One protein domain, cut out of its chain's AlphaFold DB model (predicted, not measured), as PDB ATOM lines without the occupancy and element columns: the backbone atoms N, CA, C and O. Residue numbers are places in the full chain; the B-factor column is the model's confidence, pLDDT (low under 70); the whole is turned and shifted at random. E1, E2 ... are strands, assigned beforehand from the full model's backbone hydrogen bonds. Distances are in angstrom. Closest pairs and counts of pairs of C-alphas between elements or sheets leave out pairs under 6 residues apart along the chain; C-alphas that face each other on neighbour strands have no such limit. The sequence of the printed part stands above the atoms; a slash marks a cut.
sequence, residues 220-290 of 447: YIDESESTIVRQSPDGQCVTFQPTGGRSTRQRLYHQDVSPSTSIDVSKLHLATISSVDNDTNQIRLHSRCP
ATOM      1  N   TYR A 220     139.425 138.335  87.359       93.69
ATOM      2  CA  TYR A 220     138.555 138.635  88.485       93.69
ATOM      3  C   TYR A 220     139.367 139.088  89.691       93.69
ATOM      4  O   TYR A 220     140.553 138.781  89.801       93.69
ATOM      5  N   ILE A 221     138.732 139.810  90.605       92.62
ATOM      6  CA  ILE A 221     139.339 140.228  91.866       92.62
ATOM      7  C   ILE A 221     138.326 140.150  93.002       92.62
ATOM      8  O   ILE A 221     137.134 140.399  92.812       92.62
ATOM      9  N   ASP A 222     138.802 139.802  94.187       89.62
ATOM     10  CA  ASP A 222     138.008 139.868  95.408       89.62
ATOM     11  C   ASP A 222     137.675 141.316  95.830       89.62
ATOM     12  O   ASP A 222     138.228 142.313  95.351       89.62
ATOM     13  N   GLU A 223     136.711 141.450  96.740       85.88
ATOM     14  CA  GLU A 223     136.318 142.752  97.291       85.88
ATOM     15  C   GLU A 223     137.434 143.403  98.118       85.88
ATOM     16  O   GLU A 223     137.567 144.630  98.118       85.88
ATOM     17  N   SER A 224     138.272 142.595  98.765       82.81
ATOM     18  CA  SER A 224     139.401 143.033  99.591       82.81
ATOM     19  C   SER A 224     140.643 143.461  98.795       82.81
ATOM     20  O   SER A 224     141.593 143.972  99.390       82.81
ATOM     21  N   GLU A 225     140.646 143.291  97.469       82.12
ATOM     22  CA  GLU A 225     141.805 143.502  96.585       82.12
ATOM     23  C   GLU A 225     143.050 142.692  96.995       82.12
ATOM     24  O   GLU A 225     144.190 143.099  96.732       82.12
ATOM     25  N   SER A 226     142.840 141.558  97.662       84.31
ATOM     26  CA  SER A 226     143.893 140.652  98.113       84.31
ATOM     27  C   SER A 226     144.250 139.608  97.068       84.31
ATOM     28  O   SER A 226     145.415 139.271  96.964       84.31
ATOM     29  N   THR A 227     143.304 139.120  96.271       88.19
ATOM     30  CA  THR A 227     143.570 138.043  95.309       88.19
ATOM     31  C   THR A 227     142.981 138.377  93.950       88.19
ATOM     32  O   THR A 227     141.777 138.610  93.819       88.19
ATOM     33  N   ILE A 228     143.828 138.351  92.920       91.19
ATOM     34  CA  ILE A 228     143.388 138.363  91.522       91.19
ATOM     35  C   ILE A 228     143.332 136.922  91.026       91.19
ATOM     36  O   ILE A 228     144.250 136.140  91.258       91.19
ATOM     37  N   VAL A 229     142.264 136.583  90.313       91.31
ATOM     38  CA  VAL A 229     142.051 135.260  89.727       91.31
ATOM     39  C   VAL A 229     141.953 135.402  88.217       91.31
ATOM     40  O   VAL A 229     141.183 136.213  87.710       91.31
ATOM     41  N   ARG A 230     142.702 134.586  87.480       90.88
ATOM     42  CA  ARG A 230     142.521 134.405  86.042       90.88
ATOM     43  C   ARG A 230     141.872 133.057  85.780       90.88
ATOM     44  O   ARG A 230     142.479 132.029  86.064       90.88
ATOM     45  N   GLN A 231     140.679 133.064  85.204       89.12
ATOM     46  CA  GLN A 231     139.977 131.855  84.786       89.12
ATOM     47  C   GLN A 231     140.193 131.602  83.289       89.12
ATOM     48  O   GLN A 231     139.961 132.487  82.458       89.12
ATOM     49  N   SER A 232     140.649 130.400  82.937       84.25
ATOM     50  CA  SER A 232     140.741 129.950  81.548       84.25
ATOM     51  C   SER A 232     139.362 129.546  81.003       84.25
ATOM     52  O   SER A 232     138.447 129.275  81.783       84.25
ATOM     53  N   PRO A 233     139.191 129.458  79.669       79.25
ATOM     54  CA  PRO A 233     137.964 128.926  79.069       79.25
ATOM     55  C   PRO A 233     137.607 127.508  79.546       79.25
ATOM     56  O   PRO A 233     136.431 127.171  79.612       79.25
ATOM     57  N   ASP A 234     138.612 126.715  79.932       79.75
ATOM     58  CA  ASP A 234     138.457 125.341  80.430       79.75
ATOM     59  C   ASP A 234     138.117 125.286  81.935       79.75
ATOM     60  O   ASP A 234     138.048 124.211  82.527       79.75
ATOM     61  N   GLY A 235     137.941 126.446  82.582       80.00
ATOM     62  CA  GLY A 235     137.587 126.569  83.998       80.00
ATOM     63  C   GLY A 235     138.768 126.503  84.973       80.00
ATOM     64  O   GLY A 235     138.566 126.659  86.179       80.00
ATOM     65  N   GLN A 236     139.998 126.323  84.485       84.00
ATOM     66  CA  GLN A 236     141.192 126.347  85.333       84.00
ATOM     67  C   GLN A 236     141.451 127.760  85.853       84.00
ATOM     68  O   GLN A 236     141.332 128.736  85.112       84.00
ATOM     69  N   CYS A 237     141.818 127.866  87.129       87.00
ATOM     70  CA  CYS A 237     142.049 129.142  87.791       87.00
ATOM     71  C   CYS A 237     143.524 129.292  88.173       87.00
ATOM     72  O   CYS A 237     144.147 128.370  88.696       87.00
ATOM     73  N   VAL A 238     144.071 130.479  87.923       88.50
ATOM     74  CA  VAL A 238     145.402 130.893  88.377       88.50
ATOM     75  C   VAL A 238     145.236 132.101  89.285       88.50
ATOM     76  O   VAL A 238     144.577 133.068  88.899       88.50
ATOM     77  N   THR A 239     145.818 132.052  90.479       89.44
ATOM     78  CA  THR A 239     145.755 133.132  91.465       89.44
ATOM     79  C   THR A 239     147.017 133.983  91.451       89.44
ATOM     80  O   THR A 239     148.108 133.523  91.108       89.44
ATOM     81  N   PHE A 240     146.848 135.249  91.820       89.19
ATOM     82  CA  PHE A 240     147.922 136.213  91.970       89.19
ATOM     83  C   PHE A 240     147.761 136.954  93.300       89.19
ATOM     84  O   PHE A 240     146.686 137.493  93.583       89.19
ATOM     85  N   GLN A 241     148.841 137.012  94.079       88.12
ATOM     86  CA  GLN A 241     148.891 137.622  95.412       88.12
ATOM     87  C   GLN A 241     149.724 138.910  95.408       88.12
ATOM     88  O   GLN A 241     150.694 139.013  94.650       88.12
ATOM     89  N   PRO A 242     149.386 139.913  96.234       86.25
ATOM     90  CA  PRO A 242     150.066 141.196  96.261       86.25
ATOM     91  C   PRO A 242     151.502 141.042  96.756       86.25
ATOM     92  O   PRO A 242     151.775 140.394  97.767       86.25
ATOM     93  N   THR A 243     152.435 141.702  96.078       78.56
ATOM     94  CA  THR A 243     153.827 141.759  96.524       78.56
ATOM     95  C   THR A 243     153.926 142.667  97.755       78.56
ATOM     96  O   THR A 243     153.475 143.814  97.730       78.56
ATOM     97  N   GLY A 244     154.503 142.158  98.849       58.41
ATOM     98  CA  GLY A 244     154.632 142.852 100.134       58.41
ATOM     99  C   GLY A 244     155.566 144.064 100.077       58.41
ATOM    100  O   GLY A 244     156.716 143.992 100.491       58.41
ATOM    101  N   GLY A 245     155.068 145.192  99.577       56.91
ATOM    102  CA  GLY A 245     155.756 146.478  99.580       56.91
ATOM    103  C   GLY A 245     154.748 147.622  99.604       56.91
ATOM    104  O   GLY A 245     153.786 147.633  98.839       56.91
ATOM    105  N   ARG A 246     154.949 148.603 100.492       51.25
ATOM    106  CA  ARG A 246     154.152 149.841 100.534       51.25
ATOM    107  C   ARG A 246     154.435 150.669  99.273       51.25
ATOM    108  O   ARG A 246     155.302 151.534  99.292       51.25
ATOM    109  N   SER A 247     153.718 150.407  98.182       48.34
ATOM    110  CA  SER A 247     153.721 151.249  96.980       48.34
ATOM    111  C   SER A 247     152.356 151.909  96.785       48.34
ATOM    112  O   SER A 247     151.311 151.277  96.925       48.34
ATOM    113  N   THR A 248     152.376 153.212  96.508       52.44
ATOM    114  CA  THR A 248     151.282 154.157  96.765       52.44
ATOM    115  C   THR A 248     150.365 154.471  95.585       52.44
ATOM    116  O   THR A 248     149.529 155.354  95.743       52.44
ATOM    117  N   ARG A 249     150.428 153.798  94.421       56.09
ATOM    118  CA  ARG A 249     149.449 154.081  93.338       56.09
ATOM    119  C   ARG A 249     148.921 152.893  92.526       56.09
ATOM    120  O   ARG A 249     147.793 152.991  92.062       56.09
ATOM    121  N   GLN A 250     149.655 151.787  92.370       66.12
ATOM    122  CA  GLN A 250     149.172 150.580  91.670       66.12
ATOM    123  C   GLN A 250     149.840 149.334  92.264       66.12
ATOM    124  O   GLN A 250     151.060 149.191  92.174       66.12
ATOM    125  N   ARG A 251     149.059 148.457  92.909       74.81
ATOM    126  CA  ARG A 251     149.571 147.230  93.538       74.81
ATOM    127  C   ARG A 251     150.049 146.236  92.475       74.81
ATOM    128  O   ARG A 251     149.373 146.019  91.469       74.81
ATOM    129  N   LEU A 252     151.222 145.658  92.725       85.12
ATOM    130  CA  LEU A 252     151.798 144.557  91.958       85.12
ATOM    131  C   LEU A 252     151.329 143.234  92.556       85.12
ATOM    132  O   LEU A 252     151.300 143.098  93.780       85.12
ATOM    133  N   TYR A 253     150.990 142.286  91.693       87.69
ATOM    134  CA  TYR A 253     150.603 140.936  92.076       87.69
ATOM    135  C   TYR A 253     151.504 139.928  91.371       87.69
ATOM    136  O   TYR A 253     151.794 140.092  90.184       87.69
ATOM    137  N   HIS A 254     151.926 138.896  92.097       88.00
ATOM    138  CA  HIS A 254     152.751 137.811  91.584       88.00
ATOM    139  C   HIS A 254     151.931 136.527  91.480       88.00
ATOM    140  O   HIS A 254     151.117 136.243  92.358       88.00
ATOM    141  N   GLN A 255     152.145 135.764  90.412       86.06
ATOM    142  CA  GLN A 255     151.483 134.486  90.188       86.06
ATOM    143  C   GLN A 255     151.873 133.470  91.267       86.06
ATOM    144  O   GLN A 255     153.059 133.319  91.579       86.06
ATOM    145  N   ASP A 256     150.886 132.742  91.788       81.69
ATOM    146  CA  ASP A 256     151.126 131.598  92.664       81.69
ATOM    147  C   ASP A 256     151.597 130.374  91.862       81.69
ATOM    148  O   ASP A 256     151.109 130.075  90.769       81.69
ATOM    149  N   VAL A 257     152.553 129.629  92.424       66.88
ATOM    150  CA  VAL A 257     153.211 128.484  91.764       66.88
ATOM    151  C   VAL A 257     152.294 127.248  91.672       66.88
ATOM    152  O   VAL A 257     152.594 126.300  90.950       66.88
ATOM    153  N   SER A 258     151.145 127.247  92.355       64.56
ATOM    154  CA  SER A 258     150.215 126.111  92.389       64.56
ATOM    155  C   SER A 258     148.873 126.472  91.734       64.56
ATOM    156  O   SER A 258     148.131 127.268  92.311       64.56
ATOM    157  N   PRO A 259     148.518 125.903  90.561       60.03
ATOM    158  CA  PRO A 259     147.187 126.087  89.988       60.03
ATOM    159  C   PRO A 259     146.144 125.529  90.959       60.03
ATOM    160  O   PRO A 259     146.178 124.352  91.321       60.03
ATOM    161  N   SER A 260     145.252 126.393  91.431       57.53
ATOM    162  CA  SER A 260     144.218 126.033  92.397       57.53
ATOM    163  C   SER A 260     143.031 125.377  91.688       57.53
ATOM    164  O   SER A 260     142.699 125.701  90.545       57.53
ATOM    165  N   THR A 261     142.361 124.473  92.400       63.16
ATOM    166  CA  THR A 261     141.042 123.920  92.065       63.16
ATOM    167  C   THR A 261     140.033 125.034  91.752       63.16
ATOM    168  O   THR A 261     140.192 126.162  92.215       63.16
ATOM    169  N   SER A 262     138.989 124.712  90.979       67.25
ATOM    170  CA  SER A 262     137.927 125.630  90.530       67.25
ATOM    171  C   SER A 262     137.498 126.643  91.605       67.25
ATOM    172  O   SER A 262     136.822 126.280  92.570       67.25
ATOM    173  N   ILE A 263     137.881 127.911  91.432       78.06
ATOM    174  CA  ILE A 263     137.434 129.018  92.283       78.06
ATOM    175  C   ILE A 263     136.068 129.478  91.776       78.06
ATOM    176  O   ILE A 263     135.888 129.698  90.577       78.06
ATOM    177  N   ASP A 264     135.109 129.645  92.684       82.12
ATOM    178  CA  ASP A 264     133.824 130.257  92.352       82.12
ATOM    179  C   ASP A 264     134.008 131.763  92.107       82.12
ATOM    180  O   ASP A 264     134.137 132.563  93.035       82.12
ATOM    181  N   VAL A 265     134.034 132.147  90.830       85.12
ATOM    182  CA  VAL A 265     134.191 133.541  90.399       85.12
ATOM    183  C   VAL A 265     132.889 134.346  90.468       85.12
ATOM    184  O   VAL A 265     132.929 135.552  90.242       85.12
ATOM    185  N   SER A 266     131.740 133.732  90.779       82.88
ATOM    186  CA  SER A 266     130.422 134.396  90.721       82.88
ATOM    187  C   SER A 266     130.281 135.581  91.684       82.88
ATOM    188  O   SER A 266     129.523 136.512  91.424       82.88
ATOM    189  N   LYS A 267     131.039 135.569  92.786       84.81
ATOM    190  CA  LYS A 267     131.056 136.637  93.800       84.81
ATOM    191  C   LYS A 267     132.182 137.651  93.597       84.81
ATOM    192  O   LYS A 267     132.264 138.631  94.332       84.81
ATOM    193  N   LEU A 268     133.077 137.416  92.637       90.75
ATOM    194  CA  LEU A 268     134.232 138.276  92.399       90.75
ATOM    195  C   LEU A 268     133.873 139.441  91.477       90.75
ATOM    196  O   LEU A 268     133.011 139.341  90.609       90.75
ATOM    197  N   HIS A 269     134.590 140.547  91.614       92.50
ATOM    198  CA  HIS A 269     134.482 141.680  90.704       92.50
ATOM    199  C   HIS A 269     135.249 141.395  89.408       92.50
ATOM    200  O   HIS A 269     136.265 140.702  89.416       92.50
ATOM    201  N   LEU A 270     134.788 141.957  88.291       93.31
ATOM    202  CA  LEU A 270     135.550 141.952  87.042       93.31
ATOM    203  C   LEU A 270     136.742 142.898  87.179       93.31
ATOM    204  O   LEU A 270     136.607 143.979  87.762       93.31
ATOM    205  N   ALA A 271     137.886 142.519  86.616       92.75
ATOM    206  CA  ALA A 271     139.123 143.278  86.717       92.75
ATOM    207  C   ALA A 271     139.733 143.568  85.341       92.75
ATOM    208  O   ALA A 271     139.753 142.743  84.433       92.75
ATOM    209  N   THR A 272     140.293 144.766  85.193       92.12
ATOM    210  CA  THR A 272     141.226 145.089  84.111       92.12
ATOM    211  C   THR A 272     142.630 145.089  84.683       92.12
ATOM    212  O   THR A 272     142.885 145.737  85.702       92.12
ATOM    213  N   ILE A 273     143.530 144.379  84.011       90.44
ATOM    214  CA  ILE A 273     144.935 144.262  84.395       90.44
ATOM    215  C   ILE A 273     145.827 144.934  83.357       90.44
ATOM    216  O   ILE A 273     145.472 145.025  82.179       90.44
ATOM    217  N   SER A 274     147.000 145.377  83.791       86.06
ATOM    218  CA  SER A 274     148.110 145.736  82.914       86.06
ATOM    219  C   SER A 274     149.286 144.797  83.165       86.06
ATOM    220  O   SER A 274     149.617 144.479  84.310       86.06
ATOM    221  N   SER A 275     149.898 144.312  82.086       75.81
ATOM    222  CA  SER A 275     151.129 143.527  82.163       75.81
ATOM    223  C   SER A 275     152.292 144.417  82.588       75.81
ATOM    224  O   SER A 275     152.367 145.579  82.179       75.81
ATOM    225  N   VAL A 276     153.204 143.868  83.385       75.56
ATOM    226  CA  VAL A 276     154.492 144.503  83.672       75.56
ATOM    227  C   VAL A 276     155.475 144.087  82.582       75.56
ATOM    228  O   VAL A 276     155.528 142.914  82.213       75.56
ATOM    229  N   ASP A 277     156.216 145.044  82.022       64.00
ATOM    230  CA  ASP A 277     157.171 144.758  80.950       64.00
ATOM    231  C   ASP A 277     158.183 143.685  81.393       64.00
ATOM    232  O   ASP A 277     158.795 143.798  82.456       64.00
ATOM    233  N   ASN A 278     158.365 142.665  80.547       60.47
ATOM    234  CA  ASN A 278     159.322 141.556  80.678       60.47
ATOM    235  C   ASN A 278     159.061 140.488  81.762       60.47
ATOM    236  O   ASN A 278     159.891 139.589  81.888       60.47
ATOM    237  N   ASP A 279     157.930 140.504  82.480       69.06
ATOM    238  CA  ASP A 279     157.590 139.433  83.435       69.06
ATOM    239  C   ASP A 279     156.132 138.964  83.290       69.06
ATOM    240  O   ASP A 279     155.186 139.691  83.591       69.06
ATOM    241  N   THR A 280     155.937 137.722  82.832       69.94
ATOM    242  CA  THR A 280     154.603 137.107  82.703       69.94
ATOM    243  C   THR A 280     153.985 136.730  84.043       69.94
ATOM    244  O   THR A 280     152.774 136.525  84.109       69.94
ATOM    245  N   ASN A 281     154.797 136.639  85.096       81.12
ATOM    246  CA  ASN A 281     154.356 136.244  86.427       81.12
ATOM    247  C   ASN A 281     153.934 137.451  87.268       81.12
ATOM    248  O   ASN A 281     153.424 137.262  88.370       81.12
ATOM    249  N   GLN A 282     154.109 138.677  86.757       85.31
ATOM    250  CA  GLN A 282     153.717 139.908  87.435       85.31
ATOM    251  C   GLN A 282     152.651 140.681  86.665       85.31
ATOM    252  O   GLN A 282     152.770 140.972  85.474       85.31
ATOM    253  N   ILE A 283     151.615 141.091  87.391       88.50
ATOM    254  CA  ILE A 283     150.520 141.900  86.858       88.50
ATOM    255  C   ILE A 283     150.240 143.092  87.768       88.50
ATOM    256  O   ILE A 283     150.521 143.073  88.967       88.50
ATOM    257  N   ARG A 284     149.650 144.142  87.197       89.44
ATOM    258  CA  ARG A 284     149.119 145.282  87.949       89.44
ATOM    259  C   ARG A 284     147.612 145.346  87.802       89.44
ATOM    260  O   ARG A 284     147.078 145.228  86.697       89.44
ATOM    261  N   LEU A 285     146.932 145.592  88.919       90.00
ATOM    262  CA  LEU A 285     145.520 145.942  88.891       90.00
ATOM    263  C   LEU A 285     145.371 147.359  88.342       90.00
ATOM    264  O   LEU A 285     145.938 148.306  88.890       90.00
ATOM    265  N   HIS A 286     144.581 147.506  87.284       90.38
ATOM    266  CA  HIS A 286     144.243 148.816  86.744       90.38
ATOM    267  C   HIS A 286     142.924 149.336  87.317       90.38
ATOM    268  O   HIS A 286     142.852 150.453  87.817       90.38
ATOM    269  N   SER A 287     141.872 148.520  87.249       91.81
ATOM    270  CA  SER A 287     140.530 148.898  87.705       91.81
ATOM    271  C   SER A 287     139.651 147.672  87.908       91.81
ATOM    272  O   SER A 287     139.906 146.639  87.290       91.81
ATOM    273  N   ARG A 288     138.564 147.818  88.670       92.69
ATOM    274  CA  ARG A 288     137.560 146.772  88.888       92.69
ATOM    275  C   ARG A 288     136.136 147.297  88.755       92.69
ATOM    276  O   ARG A 288     135.908 148.495  88.889       92.69
ATOM    277  N   CYS A 289     135.188 146.405  88.495       91.56
ATOM    278  CA  CYS A 289     133.764 146.727  88.517       91.56
ATOM    279  C   CYS A 289     132.908 145.521  88.931       91.56
ATOM    280  O   CYS A 289     133.341 144.380  88.750       91.56
ATOM    281  N   PRO A 290     131.709 145.750  89.496       91.00
ATOM    282  CA  PRO A 290     130.801 144.665  89.849       91.00
ATOM    283  C   PRO A 290     130.418 143.837  88.627       91.00
ATOM    284  O   PRO A 290     130.289 144.367  87.517       91.00
TER     285      PRO A 290
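This is residues 220 to 290 of the 447 residues of an uncharacterized protein of Thalassiosira oceanica (UniProt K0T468). One antiparallel sheet, curled like part of a barrel, folds back on itself so that the hairpin E1 E2 faces the hairpin formed by E4 and E5, with E3 as the hinge. The long link of residues 256 to 268 leads from that hinge to E4 at one edge of the sheet. The printed part has 71 residues, with five named strands, E1 to E5 along the chain, in the sheet order E1 E2 E3 E5 E4, and no named helix. The class is all strand, though 33 of the 71 residues, under half, are in named strands. It is compact, with a radius of gyration of the C-alphas of 11.8 A and spans of 32 by 26 by 18 A.

E5, residues 279 to 289, is the longest strand, 25.4 A, and bends by 56 degrees at residue 282; its C-alpha 289 is at (133.764, 146.727, 88.517). E4, residues 269 to 276, spans 21.4 A. E3 is residues 252 to 255, E2 residues 237 to 242, 16.8 A, and E1 residues 228 to 231, beginning at C-alpha 228 (143.388, 138.363, 91.522).

The sheet is strongly twisted; E1 and E4 are its edge strands. E1, E2 and E3 form a meander, each strand the antiparallel neighbour of the one before. Across E1 and E2, N 230 and O 238 are within hydrogen-bond range at 2.8 A; across E2 and E3, N 254 and O 241 are within hydrogen-bond range at 2.8 A. E2 is staggered, pairing with E1 over 237 to 240 and with E3 over 240 to 242. E3 and E5 have N 255 and O 281 at 2.8 A, and E4 and E5 N 272 and O 287 at 2.8 A, each within hydrogen-bond range. E2 and E4 are apart.

The farthest C-alphas, of Asp 234 and Thr 248, are 35.5 A apart. The printed part has no cut, and the link E3 to E4 is long. Confidence is under 70 at residues 244 to 250, 257 to 262 and 277 to 280.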